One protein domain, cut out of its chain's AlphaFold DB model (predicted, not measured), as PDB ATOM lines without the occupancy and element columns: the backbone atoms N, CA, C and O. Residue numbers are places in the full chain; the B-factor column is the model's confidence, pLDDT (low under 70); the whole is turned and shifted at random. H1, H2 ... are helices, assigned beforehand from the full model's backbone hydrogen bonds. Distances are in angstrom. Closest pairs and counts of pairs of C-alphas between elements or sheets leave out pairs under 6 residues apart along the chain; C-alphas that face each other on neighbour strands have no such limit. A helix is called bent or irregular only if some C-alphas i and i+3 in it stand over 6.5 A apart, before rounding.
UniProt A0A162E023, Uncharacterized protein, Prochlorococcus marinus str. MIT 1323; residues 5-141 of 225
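AT A GLANCE: This is residues 5 to 141 of the 225 residues of an uncharacterized protein of Prochlorococcus marinus str. MIT 1323 (UniProt A0A162E023). One long helix, H1, makes the longest axis, and five shorter helices gather toward its later end. H3 crosses H1 there, H2 is near that end, and H4, packed on H3, joins H5 and H6 in a small lobe to one side of H1, while residues 20 to 25 in the first half of H1 stick out bare. The printed part has 137 residues with six named helices, H1 to H6 in chain order, and no named strand; the class is all helix. It is loose, with a radius of gyration of the C-alphas of 18.8 A, and flat, spanning 63 by 43 by 23 A.

IN THESE COORDINATES: H1 is residues 12 to 49, 54.6 A from first to last C-alpha, beginning at C-alpha 12 (177.078, 121.318, 104.138) and ending at C-alpha 49 (131.322, 92.292, 111.057). H2 is residues 53 to 62, 14.2 A. H3 is residues 69 to 84, 24.1 A; it has a kink of 34 degrees near residue 78 and is irregular, with C-alphas 77 and 80 lying 7.1 A apart. H4 is residues 97 to 104, 10.5 A. H5 is residues 109 to 121, 18.2 A. H6 is residues 129 to 138, 14.2 A, ending at C-alpha 138 (151.630, 98.383, 143.832).

HOW THE PARTS SIT: H3 and H4 are the hub, touching three helices each. H1 touches H3 with residues 37 to 44 alone, about perpendicular at 75 degrees; the closest C-alphas, of Ala 40 and Leu 75, are 4.7 A apart. H2 and H3 only just touch, with 3 pairs of C-alphas within 8 A, the closest those of Leu 60 and Lys 69 at 5.1 A. H1 and H2 are close but not clearly touching. H3 and H4 touch at a steep tilt of 43 degrees, the same way, closest at the C-alphas of Asp 74 and Gly 101, 4.3 A. H4 and H6 touch at a shallow tilt of 23 degrees, the same way, closest at the C-alphas of Thr 99 and Glu 129, 5.4 A. H5 touches H6 with residues 111 to 115 alone, closest at the C-alphas of Leu 115 and Val 132, 7.1 A. H4 and H5 only just touch, with 3 pairs of C-alphas within 8 A, the closest those of Ile 103 and Gln 112 at 6.2 A. H1 is apart from H5 and H6. Every O i to N i+4 pair is within hydrogen-bond range in H1, H2, H4, H5 and H6; in H3, 10 of 12 are.

THE WHOLE: The two C-alphas farthest apart, of Gly 9 and Gly 54, are 63.3 A apart. The printed part has no cut. The link from H3 to H4, residues 85 to 96, is long. Mean pLDDT of the printed part is 93.4, and residue 141 is under 70.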
ATOM      1  N   ASN A   5     177.492 118.179 117.637       91.19
ATOM      2  CA  ASN A   5     178.440 117.077 117.789       91.19
ATOM      3  C   ASN A   5     178.199 115.957 116.766       91.19
ATOM      4  O   ASN A   5     179.151 115.304 116.353       91.19
ATOM      5  N   ALA A   6     176.951 115.751 116.331       88.00
ATOM      6  CA  ALA A   6     176.591 114.736 115.338       88.00
ATOM      7  C   ALA A   6     176.924 115.155 113.895       88.00
ATOM      8  O   ALA A   6     176.900 114.318 112.998       88.00
ATOM      9  N   VAL A   7     177.228 116.438 113.664       91.44
ATOM     10  CA  VAL A   7     177.567 116.990 112.339       91.44
ATOM     11  C   VAL A   7     179.009 117.491 112.240       91.44
ATOM     12  O   VAL A   7     179.406 118.092 111.235       91.44
ATOM     13  N   LYS A   8     179.817 117.258 113.277       93.31
ATOM     14  CA  LYS A   8     181.221 117.664 113.313       93.31
ATOM     15  C   LYS A   8     182.003 116.962 112.199       93.31
ATOM     16  O   LYS A   8     181.970 115.743 112.090       93.31
ATOM     17  N   GLY A   9     182.724 117.742 111.393       92.12
ATOM     18  CA  GLY A   9     183.518 117.235 110.267       92.12
ATOM     19  C   GLY A   9     182.737 116.997 108.970       92.12
ATOM     20  O   GLY A   9     183.368 116.731 107.956       92.12
ATOM     21  N   LEU A  10     181.406 117.145 108.974       94.44
ATOM     22  CA  LEU A  10     180.585 117.033 107.765       94.44
ATOM     23  C   LEU A  10     180.535 118.358 106.993       94.44
ATOM     24  O   LEU A  10     180.335 119.428 107.590       94.44
ATOM     25  N   SER A  11     180.632 118.264 105.667       95.00
ATOM     26  CA  SER A  11     180.329 119.341 104.717       95.00
ATOM     27  C   SER A  11     178.847 119.743 104.761       95.00
ATOM     28  O   SER A  11     178.013 119.047 105.344       95.00
ATOM     29  N   GLN A  12     178.481 120.878 104.154       92.12
ATOM     30  CA  GLN A  12     177.078 121.318 104.138       92.12
ATOM     31  C   GLN A  12     176.146 120.324 103.434       92.12
ATOM     32  O   GLN A  12     175.056 120.066 103.948       92.12
ATOM     33  N   ASP A  13     176.583 119.722 102.328       94.62
ATOM     34  CA  ASP A  13     175.782 118.741 101.590       94.62
ATOM     35  C   ASP A  13     175.559 117.469 102.418       94.62
ATOM     36  O   ASP A  13     174.433 116.982 102.533       94.62
ATOM     37  N   GLU A  14     176.601 116.975 103.093       95.12
ATOM     38  CA  GLU A  14     176.503 115.821 103.994       95.12
ATOM     39  C   GLU A  14     175.597 116.108 105.200       95.12
ATOM     40  O   GLU A  14     174.802 115.253 105.599       95.12
ATOM     41  N   ARG A  15     175.653 117.327 105.754       94.81
ATOM     42  CA  ARG A  15     174.724 117.776 106.806       94.81
ATOM     43  C   ARG A  15     173.282 117.803 106.306       94.81
ATOM     44  O   ARG A  15     172.379 117.378 107.030       94.81
ATOM     45  N   GLY A  16     173.063 118.294 105.085       93.44
ATOM     46  CA  GLY A  16     171.758 118.304 104.428       93.44
ATOM     47  C   GLY A  16     171.199 116.891 104.260       93.44
ATOM     48  O   GLY A  16     170.070 116.617 104.675       93.44
ATOM     49  N   LEU A  17     172.020 115.971 103.748       95.31
ATOM     50  CA  LEU A  17     171.656 114.568 103.572       95.31
ATOM     51  C   LEU A  17     171.361 113.872 104.907       95.31
ATOM     52  O   LEU A  17     170.365 113.155 105.019       95.31
ATOM     53  N   LEU A  18     172.188 114.094 105.933       95.62
ATOM     54  CA  LEU A  18     171.966 113.528 107.263       95.62
ATOM     55  C   LEU A  18     170.639 114.013 107.855       95.62
ATOM     56  O   LEU A  18     169.865 113.212 108.379       95.62
ATOM     57  N   LYS A  19     170.335 115.309 107.722       95.50
ATOM     58  CA  LYS A  19     169.066 115.879 108.190       95.50
ATOM     59  C   LYS A  19     167.872 115.229 107.489       95.50
ATOM     60  O   LYS A  19     166.921 114.857 108.170       95.50
ATOM     61  N   ALA A  20     167.935 115.056 106.169       95.56
ATOM     62  CA  ALA A  20     166.880 114.386 105.411       95.56
ATOM     63  C   ALA A  20     166.675 112.932 105.876       95.56
ATOM     64  O   ALA A  20     165.545 112.507 106.102       95.56
ATOM     65  N   ARG A  21     167.760 112.181 106.105       96.62
ATOM     66  CA  ARG A  21     167.680 110.790 106.587       96.62
ATOM     67  C   ARG A  21     167.086 110.672 107.989       96.62
ATOM     68  O   ARG A  21     166.326 109.743 108.235       96.62
ATOM     69  N   VAL A  22     167.399 111.603 108.893       96.19
ATOM     70  CA  VAL A  22     166.796 111.636 110.237       96.19
ATOM     71  C   VAL A  22     165.287 111.866 110.158       96.19
ATOM     72  O   VAL A  22     164.542 111.212 110.881       96.19
ATOM     73  N   VAL A  23     164.827 112.750 109.267       96.56
ATOM     74  CA  VAL A  23     163.387 112.962 109.043       96.56
ATOM     75  C   VAL A  23     162.721 111.669 108.569       96.56
ATOM     76  O   VAL A  23     161.774 111.226 109.210       96.56
ATOM     77  N   ILE A  24     163.278 111.011 107.548       97.44
ATOM     78  CA  ILE A  24     162.749 109.738 107.025       97.44
ATOM     79  C   ILE A  24     162.699 108.660 108.118       97.44
ATOM     80  O   ILE A  24     161.718 107.927 108.226       97.44
ATOM     81  N   ALA A  25     163.742 108.556 108.948       96.25
ATOM     82  CA  ALA A  25     163.777 107.592 110.044       96.25
ATOM     83  C   ALA A  25     162.662 107.848 111.074       96.25
ATOM     84  O   ALA A  25     162.002 106.905 111.508       96.25
ATOM     85  N   ASN A  26     162.423 109.113 111.429       94.62
ATOM     86  CA  ASN A  26     161.352 109.489 112.352       94.62
ATOM     87  C   ASN A  26     159.962 109.221 111.756       94.62
ATOM     88  O   ASN A  26     159.112 108.656 112.436       94.62
ATOM     89  N   GLU A  27     159.746 109.549 110.480       96.06
ATOM     90  CA  GLU A  27     158.482 109.282 109.780       96.06
ATOM     91  C   GLU A  27     158.178 107.781 109.696       96.06
ATOM     92  O   GLU A  27     157.046 107.354 109.936       96.06
ATOM     93  N   ALA A  28     159.189 106.956 109.406       96.50
ATOM     94  CA  ALA A  28     159.047 105.503 109.409       96.50
ATOM     95  C   ALA A  28     158.678 104.974 110.805       96.50
ATOM     96  O   ALA A  28     157.846 104.073 110.936       96.50
ATOM     97  N   TRP A  29     159.255 105.562 111.854       94.56
ATOM     98  CA  TRP A  29     158.958 105.201 113.235       94.56
ATOM     99  C   TRP A  29     157.533 105.583 113.661       94.56
ATOM    100  O   TRP A  29     156.831 104.763 114.259       94.56
ATOM    101  N   ASP A  30     157.080 106.791 113.312       94.88
ATOM    102  CA  ASP A  30     155.693 107.232 113.510       94.88
ATOM    103  C   ASP A  30     154.717 106.325 112.740       94.88
ATOM    104  O   ASP A  30     153.692 105.901 113.278       94.88
ATOM    105  N   THR A  31     155.069 105.951 111.506       96.88
ATOM    106  CA  THR A  31     154.269 105.043 110.666       96.88
ATOM    107  C   THR A  31     154.113 103.666 111.305       96.88
ATOM    108  O   THR A  31     153.015 103.102 111.286       96.88
ATOM    109  N   ALA A  32     155.172 103.123 111.910       95.69
ATOM    110  CA  ALA A  32     155.107 101.845 112.618       95.69
ATOM    111  C   ALA A  32     154.124 101.906 113.801       95.69
ATOM    112  O   ALA A  32     153.287 101.018 113.963       95.69
ATOM    113  N   GLY A  33     154.160 102.992 114.572       94.56
ATOM    114  CA  GLY A  33     153.213 103.249 115.654       94.56
ATOM    115  C   GLY A  33     151.764 103.385 115.183       94.56
ATOM    116  O   GLY A  33     150.863 102.741 115.726       94.56
ATOM    117  N   ASN A  34     151.535 104.160 114.120       95.69
ATOM    118  CA  ASN A  34     150.212 104.328 113.518       95.69
ATOM    119  C   ASN A  34     149.673 102.990 112.984       95.69
ATOM    120  O   ASN A  34     148.491 102.682 113.134       95.69
ATOM    121  N   SER A  35     150.548 102.140 112.441       96.56
ATOM    122  CA  SER A  35     150.171 100.800 111.972       96.56
ATOM    123  C   SER A  35     149.601  99.925 113.095       96.56
ATOM    124  O   SER A  35     148.658  99.170 112.856       96.56
ATOM    125  N   VAL A  36     150.092 100.060 114.336       95.88
ATOM    126  CA  VAL A  36     149.527  99.355 115.505       95.88
ATOM    127  C   VAL A  36     148.087  99.801 115.764       95.88
ATOM    128  O   VAL A  36     147.200  98.964 115.951       95.88
ATOM    129  N   ARG A  37     147.839 101.115 115.740       95.69
ATOM    130  CA  ARG A  37     146.503 101.697 115.932       95.69
ATOM    131  C   ARG A  37     145.541 101.275 114.823       95.69
ATOM    132  O   ARG A  37     144.442 100.812 115.118       95.69
ATOM    133  N   ALA A  38     145.972 101.379 113.569       96.50
ATOM    134  CA  ALA A  38     145.188 100.960 112.413       96.50
ATOM    135  C   ALA A  38     144.837  99.466 112.482       96.50
ATOM    136  O   ALA A  38     143.687  99.091 112.262       96.50
ATOM    137  N   CYS A  39     145.793  98.614 112.869       96.94
ATOM    138  CA  CYS A  39     145.546  97.185 113.040       96.94
ATOM    139  C   CYS A  39     144.494  96.907 114.124       96.94
ATOM    140  O   CYS A  39     143.608  96.079 113.916       96.94
ATOM    141  N   ALA A  40     144.560  97.594 115.271       97.38
ATOM    142  CA  ALA A  40     143.571  97.451 116.340       97.38
ATOM    143  C   ALA A  40     142.161  97.867 115.891       97.38
ATOM    144  O   ALA A  40     141.192  97.163 116.189       97.38
ATOM    145  N   GLN A  41     142.058  98.964 115.138       97.50
ATOM    146  CA  GLN A  41     140.793  99.456 114.601       97.50
ATOM    147  C   GLN A  41     140.188  98.473 113.595       97.50
ATOM    148  O   GLN A  41     139.062  98.020 113.787       97.50
ATOM    149  N   VAL A  42     140.957  98.056 112.583       97.81
ATOM    150  CA  VAL A  42     140.483  97.116 111.554       97.81
ATOM    151  C   VAL A  42     140.071  95.778 112.170       97.81
ATOM    152  O   VAL A  42     139.042  95.219 111.800       97.81
ATOM    153  N   LEU A  43     140.819  95.266 113.153       97.38
ATOM    154  CA  LEU A  43     140.436  94.041 113.857       97.38
ATOM    155  C   LEU A  43     139.129  94.196 114.643       97.38
ATOM    156  O   LEU A  43     138.341  93.251 114.710       97.38
ATOM    157  N   CYS A  44     138.889  95.366 115.234       96.94
ATOM    158  CA  CYS A  44     137.628  95.665 115.905       96.94
ATOM    159  C   CYS A  44     136.463  95.674 114.901       96.94
ATOM    160  O   CYS A  44     135.424  95.071 115.168       96.94
ATOM    161  N   ASP A  45     136.658  96.272 113.726       97.44
ATOM    162  CA  ASP A  45     135.651  96.305 112.658       97.44
ATOM    163  C   ASP A  45     135.359  94.898 112.113       97.44
ATOM    164  O   ASP A  45     134.199  94.511 111.956       97.44
ATOM    165  N   ILE A  46     136.397  94.078 111.912       97.06
ATOM    166  CA  ILE A  46     136.255  92.661 111.547       97.06
ATOM    167  C   ILE A  46     135.459  91.903 112.618       97.06
ATOM    168  O   ILE A  46     134.545  91.149 112.278       97.06
ATOM    169  N   GLN A  47     135.762  92.102 113.907       97.00
ATOM    170  CA  GLN A  47     135.036  91.444 114.995       97.00
ATOM    171  C   GLN A  47     133.545  91.813 114.988       97.00
ATOM    172  O   GLN A  47     132.701  90.930 115.162       97.00
ATOM    173  N   VAL A  48     133.211  93.090 114.777       96.06
ATOM    174  CA  VAL A  48     131.818  93.548 114.663       96.06
ATOM    175  C   VAL A  48     131.141  92.900 113.448       96.06
ATOM    176  O   VAL A  48     130.041  92.352 113.562       96.06
ATOM    177  N   ASN A  49     131.828  92.867 112.305       96.62
ATOM    178  CA  ASN A  49     131.322  92.292 111.057       96.62
ATOM    179  C   ASN A  49     131.175  90.765 111.085       96.62
ATOM    180  O   ASN A  49     130.375  90.216 110.327       96.62
ATOM    181  N   ALA A  50     131.876  90.068 111.982       95.38
ATOM    182  CA  ALA A  50     131.712  88.630 112.179       95.38
ATOM    183  C   ALA A  50     130.306  88.255 112.698       95.38
ATOM    184  O   ALA A  50     129.917  87.086 112.608       95.38
ATOM    185  N   LYS A  51     129.532  89.224 113.222       91.12
ATOM    186  CA  LYS A  51     128.145  89.116 113.733       91.12
ATOM    187  C   LYS A  51     127.929  88.173 114.922       91.12
ATOM    188  O   LYS A  51     126.931  88.299 115.623       91.12
ATOM    189  N   SER A  52     128.833  87.231 115.173       94.81
ATOM    190  CA  SER A  52     128.765  86.304 116.297       94.81
ATOM    191  C   SER A  52     130.152  86.001 116.860       94.81
ATOM    192  O   SER A  52     131.160  85.989 116.149       94.81
ATOM    193  N   LYS A  53     130.196  85.681 118.159       93.44
ATOM    194  CA  LYS A  53     131.426  85.242 118.834       93.44
ATOM    195  C   LYS A  53     131.994  83.955 118.221       93.44
ATOM    196  O   LYS A  53     133.211  83.785 118.209       93.44
ATOM    197  N   GLY A  54     131.127  83.067 117.728       96.69
ATOM    198  CA  GLY A  54     131.520  81.822 117.064       96.69
ATOM    199  C   GLY A  54     132.307  82.091 115.785       96.69
ATOM    200  O   GLY A  54     133.439  81.636 115.672       96.69
ATOM    201  N   ASN A  55     131.762  82.922 114.892       97.00
ATOM    202  CA  ASN A  55     132.423  83.296 113.637       97.00
ATOM    203  C   ASN A  55     133.749  84.019 113.879       97.00
ATOM    204  O   ASN A  55     134.748  83.708 113.239       97.00
ATOM    205  N   TRP A  56     133.779  84.947 114.841       96.94
ATOM    206  CA  TRP A  56     135.018  85.618 115.234       96.94
ATOM    207  C   TRP A  56     136.072  84.618 115.713       96.94
ATOM    208  O   TRP A  56     137.226  84.687 115.308       96.94
ATOM    209  N   THR A  57     135.676  83.660 116.553       96.00
ATOM    210  CA  THR A  57     136.600  82.641 117.063       96.00
ATOM    211  C   THR A  57     137.103  81.736 115.940       96.00
ATOM    212  O   THR A  57     138.299  81.482 115.886       96.00
ATOM    213  N   ALA A  58     136.228  81.330 115.015       97.00
ATOM    214  CA  ALA A  58     136.600  80.529 113.853       97.00
ATOM    215  C   ALA A  58     137.609  81.251 112.943       97.00
ATOM    216  O   ALA A  58     138.589  80.638 112.543       97.00
ATOM    217  N   LEU A  59     137.428  82.554 112.688       96.88
ATOM    218  CA  LEU A  59     138.401  83.365 111.942       96.88
ATOM    219  C   LEU A  59     139.755  83.449 112.661       96.88
ATOM    220  O   LEU A  59     140.807  83.378 112.041       96.88
ATOM    221  N   LEU A  60     139.750  83.597 113.988       96.50
ATOM    222  CA  LEU A  60     140.996  83.619 114.758       96.50
ATOM    223  C   LEU A  60     141.743  82.279 114.742       96.50
ATOM    224  O   LEU A  60     142.952  82.263 114.973       96.50
ATOM    225  N   ASP A  61     141.025  81.182 114.516       96.56
ATOM    226  CA  ASP A  61     141.563  79.823 114.478       96.56
ATOM    227  C   ASP A  61     141.862  79.344 113.039       96.56
ATOM    228  O   ASP A  61     142.512  78.314 112.880       96.56
ATOM    229  N   SER A  62     141.436  80.076 111.998       95.06
ATOM    230  CA  SER A  62     141.565  79.648 110.593       95.06
ATOM    231  C   SER A  62     142.983  79.756 110.031       95.06
ATOM    232  O   SER A  62     143.320  79.051 109.083       95.06
ATOM    233  N   GLY A  63     143.821  80.621 110.609       92.06
ATOM    234  CA  GLY A  63     145.156  80.927 110.085       92.06
ATOM    235  C   GLY A  63     145.180  82.001 108.991       92.06
ATOM    236  O   GLY A  63     146.252  82.291 108.468       92.06
ATOM    237  N   ASP A  64     144.042  82.636 108.684       94.75
ATOM    238  CA  ASP A  64     143.960  83.707 107.673       94.75
ATOM    239  C   ASP A  64     144.667  85.005 108.112       94.75
ATOM    240  O   ASP A  64     144.994  85.862 107.291       94.75
ATOM    241  N   LEU A  65     144.903  85.174 109.416       94.50
ATOM    242  CA  LEU A  65     145.645  86.305 109.970       94.50
ATOM    243  C   LEU A  65     147.135  85.969 110.087       94.50
ATOM    244  O   LEU A  65     147.516  84.944 110.646       94.50
ATOM    245  N   HIS A  66     147.998  86.906 109.690       94.62
ATOM    246  CA  HIS A  66     149.460  86.790 109.819       94.62
ATOM    247  C   HIS A  66     149.988  86.932 111.263       94.62
ATOM    248  O   HIS A  66     151.187  87.095 111.483       94.62
ATOM    249  N   PHE A  67     149.114  86.894 112.266       93.06
ATOM    250  CA  PHE A  67     149.471  86.976 113.678       93.06
ATOM    251  C   PHE A  67     148.572  86.078 114.521       93.06
ATOM    252  O   PHE A  67     147.462  85.719 114.141       93.06
ATOM    253  N   SER A  68     149.067  85.724 115.707       95.12
ATOM    254  CA  SER A  68     148.363  84.811 116.608       95.12
ATOM    255  C   SER A  68     146.991  85.333 117.050       95.12
ATOM    256  O   SER A  68     146.792  86.533 117.269       95.12
ATOM    257  N   LYS A  69     146.090  84.391 117.343       96.06
ATOM    258  CA  LYS A  69     144.818  84.618 118.041       96.06
ATOM    259  C   LYS A  69     144.945  85.548 119.250       96.06
ATOM    260  O   LYS A  69     144.127  86.449 119.422       96.06
ATOM    261  N   SER A  70     145.968  85.351 120.084       95.88
ATOM    262  CA  SER A  70     146.204  86.185 121.268       95.88
ATOM    263  C   SER A  70     146.505  87.638 120.914       95.88
ATOM    264  O   SER A  70     145.942  88.537 121.533       95.88
ATOM    265  N   VAL A  71     147.341  87.874 119.898       97.00
ATOM    266  CA  VAL A  71     147.672  89.231 119.437       97.00
ATOM    267  C   VAL A  71     146.419  89.928 118.919       97.00
ATOM    268  O   VAL A  71     146.142  91.053 119.327       97.00
ATOM    269  N   ALA A  72     145.618  89.236 118.106       97.38
ATOM    270  CA  ALA A  72     144.369  89.776 117.582       97.38
ATOM    271  C   ALA A  72     143.407  90.191 118.710       97.38
ATOM    272  O   ALA A  72     142.903  91.311 118.731       97.38
ATOM    273  N   GLN A  73     143.191  89.309 119.692       97.00
ATOM    274  CA  GLN A  73     142.317  89.579 120.837       97.00
ATOM    275  C   GLN A  73     142.811  90.742 121.700       97.00
ATOM    276  O   GLN A  73     142.005  91.535 122.191       97.00
ATOM    277  N   ASP A  74     144.123  90.839 121.908       98.06
ATOM    278  CA  ASP A  74     144.710  91.902 122.712       98.06
ATOM    279  C   ASP A  74     144.637  93.267 122.013       98.06
ATOM    280  O   ASP A  74     144.317  94.255 122.673       98.06
ATOM    281  N   LEU A  75     144.828  93.320 120.689       97.75
ATOM    282  CA  LEU A  75     144.651  94.542 119.898       97.75
ATOM    283  C   LEU A  75     143.188  94.995 119.844       97.75
ATOM    284  O   LEU A  75     142.913  96.173 120.060       97.75
ATOM    285  N   VAL A  76     142.237  94.073 119.655       97.38
ATOM    286  CA  VAL A  76     140.799  94.398 119.716       97.38
ATOM    287  C   VAL A  76     140.429  94.975 121.079       97.38
ATOM    288  O   VAL A  76     139.758  96.003 121.161       97.38
ATOM    289  N   ALA A  77     140.904  94.356 122.165       96.75
ATOM    290  CA  ALA A  77     140.680  94.875 123.512       96.75
ATOM    291  C   ALA A  77     141.303  96.268 123.708       96.75
ATOM    292  O   ALA A  77     140.748  97.085 124.443       96.75
ATOM    293  N   ALA A  78     142.434  96.542 123.053       97.19
ATOM    294  CA  ALA A  78     143.124  97.823 123.119       97.19
ATOM    295  C   ALA A  78     142.468  98.941 122.297       97.19
ATOM    296  O   ALA A  78     142.684 100.104 122.635       97.19
ATOM    297  N   ASN A  79     141.659  98.627 121.277       96.75
ATOM    298  CA  ASN A  79     141.153  99.613 120.314       96.75
ATOM    299  C   ASN A  79     140.477 100.820 120.982       96.75
ATOM    300  O   ASN A  79     140.855 101.969 120.759       96.75
ATOM    301  N   LYS A  80     139.529 100.557 121.890       94.00
ATOM    302  CA  LYS A  80     138.816 101.620 122.609       94.00
ATOM    303  C   LYS A  80     139.776 102.503 123.413       94.00
ATOM    304  O   LYS A  80     139.707 103.723 123.321       94.00
ATOM    305  N   TRP A  81     140.706 101.898 124.152       94.81
ATOM    306  CA  TRP A  81     141.694 102.647 124.930       94.81
ATOM    307  C   TRP A  81     142.589 103.510 124.031       94.81
ATOM    308  O   TRP A  81     142.786 104.683 124.339       94.81
ATOM    309  N   LEU A  82     143.055 102.959 122.903       94.12
ATOM    310  CA  LEU A  82     143.842 103.684 121.906       94.12
ATOM    311  C   LEU A  82     143.066 104.883 121.350       94.12
ATOM    312  O   LEU A  82     143.641 105.960 121.235       94.12
ATOM    313  N   SER A  83     141.774 104.731 121.046       90.19
ATOM    314  CA  SER A  83     140.938 105.833 120.544       90.19
ATOM    315  C   SER A  83     140.667 106.931 121.581       90.19
ATOM    316  O   SER A  83     140.564 108.100 121.225       90.19
ATOM    317  N   GLU A  84     140.574 106.570 122.865       88.06
ATOM    318  CA  GLU A  84     140.255 107.502 123.955       88.06
ATOM    319  C   GLU A  84     141.479 108.289 124.446       88.06
ATOM    320  O   GLU A  84     141.336 109.402 124.950       88.06
ATOM    321  N   HIS A  85     142.682 107.720 124.334       81.25
ATOM    322  CA  HIS A  85     143.897 108.307 124.893       81.25
ATOM    323  C   HIS A  85     144.793 108.852 123.777       81.25
ATOM    324  O   HIS A  85     145.223 108.117 122.889       81.25
ATOM    325  N   GLN A  86     145.129 110.143 123.858       79.25
ATOM    326  CA  GLN A  86     146.034 110.823 122.922       79.25
ATOM    327  C   GLN A  86     147.505 110.450 123.180       79.25
ATOM    328  O   GLN A  86     148.324 111.283 123.562       79.25
ATOM    329  N   VAL A  87     147.845 109.174 123.006       87.88
ATOM    330  CA  VAL A  87     149.237 108.707 122.999       87.88
ATOM    331  C   VAL A  87     149.805 108.916 121.591       87.88
ATOM    332  O   VAL A  87     149.211 108.387 120.649       87.88
ATOM    333  N   PRO A  88     150.920 109.657 121.423       91.12
ATOM    334  CA  PRO A  88     151.592 109.788 120.134       91.12
ATOM    335  C   PRO A  88     151.953 108.428 119.541       91.12
ATOM    336  O   PRO A  88     152.445 107.553 120.252       91.12
ATOM    337  N   ASP A  89     151.763 108.267 118.235       92.31
ATOM    338  CA  ASP A  89     151.912 106.967 117.582       92.31
ATOM    339  C   ASP A  89     153.325 106.389 117.735       92.31
ATOM    340  O   ASP A  89     153.453 105.231 118.133       92.31
ATOM    341  N   ARG A  90     154.386 107.200 117.595       92.50
ATOM    342  CA  ARG A  90     155.774 106.787 117.901       92.50
ATOM    343  C   ARG A  90     155.984 106.141 119.269       92.50
ATOM    344  O   ARG A  90     156.972 105.430 119.451       92.50
ATOM    345  N   PHE A  91     155.118 106.397 120.251       93.94
ATOM    346  CA  PHE A  91     155.252 105.802 121.581       93.94
ATOM    347  C   PHE A  91     154.693 104.380 121.657       93.94
ATOM    348  O   PHE A  91     155.000 103.651 122.598       93.94
ATOM    349  N   LEU A  92     153.911 103.967 120.659       94.00
ATOM    350  CA  LEU A  92     153.315 102.638 120.568       94.00
ATOM    351  C   LEU A  92     154.245 101.616 119.908       94.00
ATOM    352  O   LEU A  92     154.085 100.425 120.155       94.00
ATOM    353  N   THR A  93     155.225 102.063 119.116       93.75
ATOM    354  CA  THR A  93     156.077 101.205 118.275       93.75
ATOM    355  C   THR A  93     156.778 100.086 119.055       93.75
ATOM    356  O   THR A  93     156.865  98.961 118.575       93.75
ATOM    357  N   ASN A  94     157.212 100.365 120.288       93.94
ATOM    358  CA  ASN A  94     157.906  99.404 121.156       93.94
ATOM    359  C   ASN A  94     157.003  98.751 122.217       93.94
ATOM    360  O   ASN A  94     157.495  98.161 123.182       93.94
ATOM    361  N   ILE A  95     155.679  98.858 122.087       95.38
ATOM    362  CA  ILE A  95     154.735  98.271 123.040       95.38
ATOM    363  C   ILE A  95     154.065  97.060 122.403       95.38
ATOM    364  O   ILE A  95     153.412  97.150 121.367       95.38
ATOM    365  N   SER A  96     154.181  95.904 123.058       95.88
ATOM    366  CA  SER A  96     153.534  94.688 122.567       95.88
ATOM    367  C   SER A  96     152.004  94.798 122.602       95.88
ATOM    368  O   SER A  96     151.429  95.402 123.516       95.88
ATOM    369  N   ALA A  97     151.333  94.109 121.673       96.62
ATOM    370  CA  ALA A  97     149.879  93.941 121.694       96.62
ATOM    371  C   ALA A  97     149.382  93.465 123.067       96.62
ATOM    372  O   ALA A  97     148.408  93.991 123.600       96.62
ATOM    373  N   ARG A  98     150.105  92.526 123.688       96.69
ATOM    374  CA  ARG A  98     149.768  91.973 125.000       96.69
ATOM    375  C   ARG A  98     149.798  93.024 126.109       96.69
ATOM    376  O   ARG A  98     148.903  93.057 126.962       96.69
ATOM    377  N   THR A  99     150.805  93.895 126.090       96.94
ATOM    378  CA  THR A  99     150.918  95.024 127.015       96.94
ATOM    379  C   THR A  99     149.749  95.991 126.826       96.94
ATOM    380  O   THR A  99     149.065  96.303 127.803       96.94
ATOM    381  N   LEU A 100     149.449  96.388 125.584       96.62
ATOM    382  CA  LEU A 100     148.318  97.270 125.261       96.62
ATOM    383  C   LEU A 100     146.981  96.676 125.721       96.62
ATOM    384  O   LEU A 100     146.222  97.327 126.440       96.62
ATOM    385  N   GLY A 101     146.726  95.406 125.400       96.62
ATOM    386  CA  GLY A 101     145.521  94.699 125.830       96.62
ATOM    387  C   GLY A 101     145.407  94.609 127.355       96.62
ATOM    388  O   GLY A 101     144.310  94.668 127.910       96.62
ATOM    389  N   THR A 102     146.530  94.495 128.069       96.38
ATOM    390  CA  THR A 102     146.542  94.506 129.540       96.38
ATOM    391  C   THR A 102     146.124  95.863 130.092       96.38
ATOM    392  O   THR A 102     145.270  95.904 130.973       96.38
ATOM    393  N   ILE A 103     146.681  96.953 129.559       94.94
ATOM    394  CA  ILE A 103     146.372  98.329 129.975       94.94
ATOM    395  C   ILE A 103     144.904  98.659 129.706       94.94
ATOM    396  O   ILE A 103     144.215  99.207 130.569       94.94
ATOM    397  N   ALA A 104     144.396  98.267 128.539       95.06
ATOM    398  CA  ALA A 104     143.017  98.530 128.150       95.06
ATOM    399  C   ALA A 104     141.990  97.824 129.050       95.06
ATOM    400  O   ALA A 104     140.917  98.367 129.309       95.06
ATOM    401  N   ARG A 105     142.335  96.648 129.592       94.44
ATOM    402  CA  ARG A 105     141.485  95.862 130.509       94.44
ATOM    403  C   ARG A 105     141.595  96.271 131.982       94.44
ATOM    404  O   ARG A 105     141.012  95.616 132.846       94.44
ATOM    405  N   VAL A 106     142.346  97.322 132.305       93.06
ATOM    406  CA  VAL A 106     142.398  97.851 133.673       93.06
ATOM    407  C   VAL A 106     141.088  98.577 133.984       93.06
ATOM    408  O   VAL A 106     140.788  99.613 133.400       93.06
ATOM    409  N   ASN A 107     140.317  98.040 134.934       88.62
ATOM    410  CA  ASN A 107     139.031  98.620 135.346       88.62
ATOM    411  C   ASN A 107     139.178  99.950 136.101       88.62
ATOM    412  O   ASN A 107     138.285 100.791 136.066       88.62
ATOM    413  N   ASP A 108     140.286 100.124 136.821       88.12
ATOM    414  CA  ASP A 108     140.567 101.343 137.573       88.12
ATOM    415  C   ASP A 108     141.123 102.418 136.631       88.12
ATOM    416  O   ASP A 108     142.257 102.320 136.153       88.12
ATOM    417  N   LYS A 109     140.317 103.450 136.370       87.19
ATOM    418  CA  LYS A 109     140.678 104.547 135.465       87.19
ATOM    419  C   LYS A 109     141.885 105.354 135.948       87.19
ATOM    420  O   LYS A 109     142.671 105.790 135.114       87.19
ATOM    421  N   GLY A 110     142.093 105.482 137.260       87.19
ATOM    422  CA  GLY A 110     143.275 106.151 137.808       87.19
ATOM    423  C   GLY A 110     144.554 105.358 137.538       87.19
ATOM    424  O   GLY A 110     145.574 105.920 137.143       87.19
ATOM    425  N   ILE A 111     144.497 104.029 137.670       90.50
ATOM    426  CA  ILE A 111     145.631 103.160 137.320       90.50
ATOM    427  C   ILE A 111     145.866 103.148 135.805       90.50
ATOM    428  O   ILE A 111     147.015 103.215 135.369       90.50
ATOM    429  N   GLN A 112     144.800 103.085 135.002       91.69
ATOM    430  CA  GLN A 112     144.896 103.156 133.542       91.69
ATOM    431  C   GLN A 112     145.571 104.464 133.098       91.69
ATOM    432  O   GLN A 112     146.505 104.416 132.304       91.69
ATOM    433  N   GLN A 113     145.195 105.606 133.682       90.56
ATOM    434  CA  GLN A 113     145.836 106.895 133.418       90.56
ATOM    435  C   GLN A 113     147.309 106.918 133.851       90.56
ATOM    436  O   GLN A 113     148.150 107.417 133.107       90.56
ATOM    437  N   LYS A 114     147.654 106.336 135.007       91.38
ATOM    438  CA  LYS A 114     149.054 106.211 135.454       91.38
ATOM    439  C   LYS A 114     149.903 105.407 134.464       91.38
ATOM    440  O   LYS A 114     151.050 105.760 134.209       91.38
ATOM    441  N   LEU A 115     149.347 104.336 133.897       93.62
ATOM    442  CA  LEU A 115     150.012 103.540 132.862       93.62
ATOM    443  C   LEU A 115     150.183 104.339 131.563       93.62
ATOM    444  O   LEU A 115     151.268 104.317 130.989       93.62
ATOM    445  N   THR A 116     149.164 105.092 131.141       92.56
ATOM    446  CA  THR A 116     149.255 106.002 129.987       92.56
ATOM    447  C   THR A 116     150.337 107.060 130.193       92.56
ATOM    448  O   THR A 116     151.173 107.258 129.316       92.56
ATOM    449  N   GLN A 117     150.377 107.696 131.366       91.38
ATOM    450  CA  GLN A 117     151.407 108.679 131.695       91.38
ATOM    451  C   GLN A 117     152.799 108.055 131.623       91.38
ATOM    452  O   GLN A 117     153.716 108.657 131.073       91.38
ATOM    453  N   LYS A 118     152.945 106.811 132.094       93.06
ATOM    454  CA  LYS A 118     154.223 106.109 132.016       93.06
ATOM    455  C   LYS A 118     154.679 105.871 130.575       93.06
ATOM    456  O   LYS A 118     155.867 105.996 130.311       93.06
ATOM    457  N   ILE A 119     153.764 105.561 129.653       92.88
ATOM    458  CA  ILE A 119     154.077 105.442 128.217       92.88
ATOM    459  C   ILE A 119     154.619 106.763 127.668       92.88
ATOM    460  O   ILE A 119     155.591 106.763 126.917       92.88
ATOM    461  N   VAL A 120     153.997 107.880 128.053       90.94
ATOM    462  CA  VAL A 120     154.421 109.218 127.625       90.94
ATOM    463  C   VAL A 120     155.796 109.566 128.201       90.94
ATOM    464  O   VAL A 120     156.651 110.028 127.460       90.94
ATOM    465  N   GLU A 121     156.042 109.284 129.482       92.25
ATOM    466  CA  GLU A 121     157.324 109.552 130.155       92.25
ATOM    467  C   GLU A 121     158.519 108.820 129.536       92.25
ATOM    468  O   GLU A 121     159.636 109.325 129.589       92.25
ATOM    469  N   VAL A 122     158.315 107.608 129.014       90.75
ATOM    470  CA  VAL A 122     159.403 106.807 128.426       90.75
ATOM    471  C   VAL A 122     159.596 107.072 126.932       90.75
ATOM    472  O   VAL A 122     160.424 106.415 126.308       90.75
ATOM    473  N   GLU A 123     158.824 107.997 126.354       88.12
ATOM    474  CA  GLU A 123     158.993 108.557 125.007       88.12
ATOM    475  C   GLU A 123     159.348 107.535 123.908       88.12
ATOM    476  O   GLU A 123     160.291 107.700 123.140       88.12
ATOM    477  N   GLY A 124     158.581 106.447 123.812       82.44
ATOM    478  CA  GLY A 124     158.785 105.434 122.770       82.44
ATOM    479  C   GLY A 124     159.890 104.417 123.039       82.44
ATOM    480  O   GLY A 124     160.045 103.492 122.244       82.44
ATOM    481  N   ALA A 125     160.557 104.459 124.196       90.19
ATOM    482  CA  ALA A 125     161.335 103.316 124.690       90.19
ATOM    483  C   ALA A 125     160.451 102.072 124.932       90.19
ATOM    484  O   ALA A 125     160.942 100.945 124.953       90.19
ATOM    485  N   GLY A 126     159.137 102.279 125.061       88.44
ATOM    486  CA  GLY A 126     158.159 101.237 125.337       88.44
ATOM    487  C   GLY A 126     158.077 100.904 126.824       88.44
ATOM    488  O   GLY A 126     158.901 101.319 127.635       88.44
ATOM    489  N   ILE A 127     157.038 100.155 127.185       93.44
ATOM    490  CA  ILE A 127     156.864  99.615 128.534       93.44
ATOM    491  C   ILE A 127     156.678  98.104 128.457       93.44
ATOM    492  O   ILE A 127     155.934  97.575 127.625       93.44
ATOM    493  N   SER A 128     157.355  97.394 129.348       93.06
ATOM    494  CA  SER A 128     157.284  95.941 129.427       93.06
ATOM    495  C   SER A 128     156.047  95.476 130.198       93.06
ATOM    496  O   SER A 128     155.509  96.161 131.074       93.06
ATOM    497  N   GLU A 129     155.622  94.236 129.951       93.31
ATOM    498  CA  GLU A 129     154.584  93.604 130.771       93.31
ATOM    499  C   GLU A 129     154.952  93.537 132.257       93.31
ATOM    500  O   GLU A 129     154.069  93.598 133.116       93.31
ATOM    501  N   ALA A 130     156.237  93.356 132.571       92.62
ATOM    502  CA  ALA A 130     156.716  93.267 133.945       92.62
ATOM    503  C   ALA A 130     156.483  94.587 134.690       92.62
ATOM    504  O   ALA A 130     155.998  94.576 135.823       92.62
ATOM    505  N   GLU A 131     156.743  95.716 134.032       93.19
ATOM    506  CA  GLU A 131     156.491  97.050 134.578       93.19
ATOM    507  C   GLU A 131     154.998  97.311 134.769       93.19
ATOM    508  O   GLU A 131     154.586  97.740 135.850       93.19
ATOM    509  N   VAL A 132     154.163  96.961 133.785       94.44
ATOM    510  CA  VAL A 132     152.702  97.067 133.928       94.44
ATOM    511  C   VAL A 132     152.211  96.231 135.108       94.44
ATOM    512  O   VAL A 132     151.458  96.715 135.955       94.44
ATOM    513  N   LYS A 133     152.679  94.983 135.232       93.06
ATOM    514  CA  LYS A 133     152.332  94.098 136.356       93.06
ATOM    515  C   LYS A 133     152.818  94.652 137.693       93.06
ATOM    516  O   LYS A 133     152.115  94.483 138.688       93.06
ATOM    517  N   LYS A 134     153.982  95.304 137.740       93.38
ATOM    518  CA  LYS A 134     154.504  95.960 138.944       93.38
ATOM    519  C   LYS A 134     153.584  97.098 139.386       93.38
ATOM    520  O   LYS A 134     153.109  97.064 140.518       93.38
ATOM    521  N   ILE A 135     153.228  98.008 138.477       91.25
ATOM    522  CA  ILE A 135     152.300  99.117 138.758       91.25
ATOM    523  C   ILE A 135     150.948  98.576 139.245       91.25
ATOM    524  O   ILE A 135     150.435  99.012 140.272       91.25
ATOM    525  N   LEU A 136     150.406  97.553 138.577       90.31
ATOM    526  CA  LEU A 136     149.148  96.917 138.983       90.31
ATOM    527  C   LEU A 136     149.219  96.249 140.363       90.31
ATOM    528  O   LEU A 136     148.206  96.179 141.059       90.31
ATOM    529  N   ARG A 137     150.378  95.716 140.759       87.75
ATOM    530  CA  ARG A 137     150.582  95.121 142.090       87.75
ATOM    531  C   ARG A 137     150.694  96.191 143.168       87.75
ATOM    532  O   ARG A 137     150.085  96.024 144.219       87.75
ATOM    533  N   GLU A 138     151.428  97.266 142.902       84.38
ATOM    534  CA  GLU A 138     151.630  98.383 143.832       84.38
ATOM    535  C   GLU A 138     150.340  99.164 144.089       84.38
ATOM    536  O   GLU A 138     150.094  99.606 145.208       84.38
ATOM    537  N   SER A 139     149.476  99.271 143.078       77.00
ATOM    538  CA  SER A 139     148.178  99.935 143.200       77.00
ATOM    539  C   SER A 139     147.107  99.091 143.903       77.00
ATOM    540  O   SER A 139     146.019  99.596 144.188       77.00
ATOM    541  N   ARG A 140     147.361  97.807 144.203       72.94
ATOM    542  CA  ARG A 140     146.405  97.006 144.982       72.94
ATOM    543  C   ARG A 140     146.420  97.464 146.441       72.94
ATOM    544  O   ARG A 140     147.497  97.589 147.024       72.94
ATOM    545  N   PRO A 141     145.246  97.627 147.082       66.19
ATOM    546  CA  PRO A 141     145.200  97.910 148.507       66.19
ATOM    547  C   PRO A 141     145.950  96.809 149.262       66.19
ATOM    548  O   PRO A 141     145.698  95.616 149.042       66.19
TER     549      PRO A 141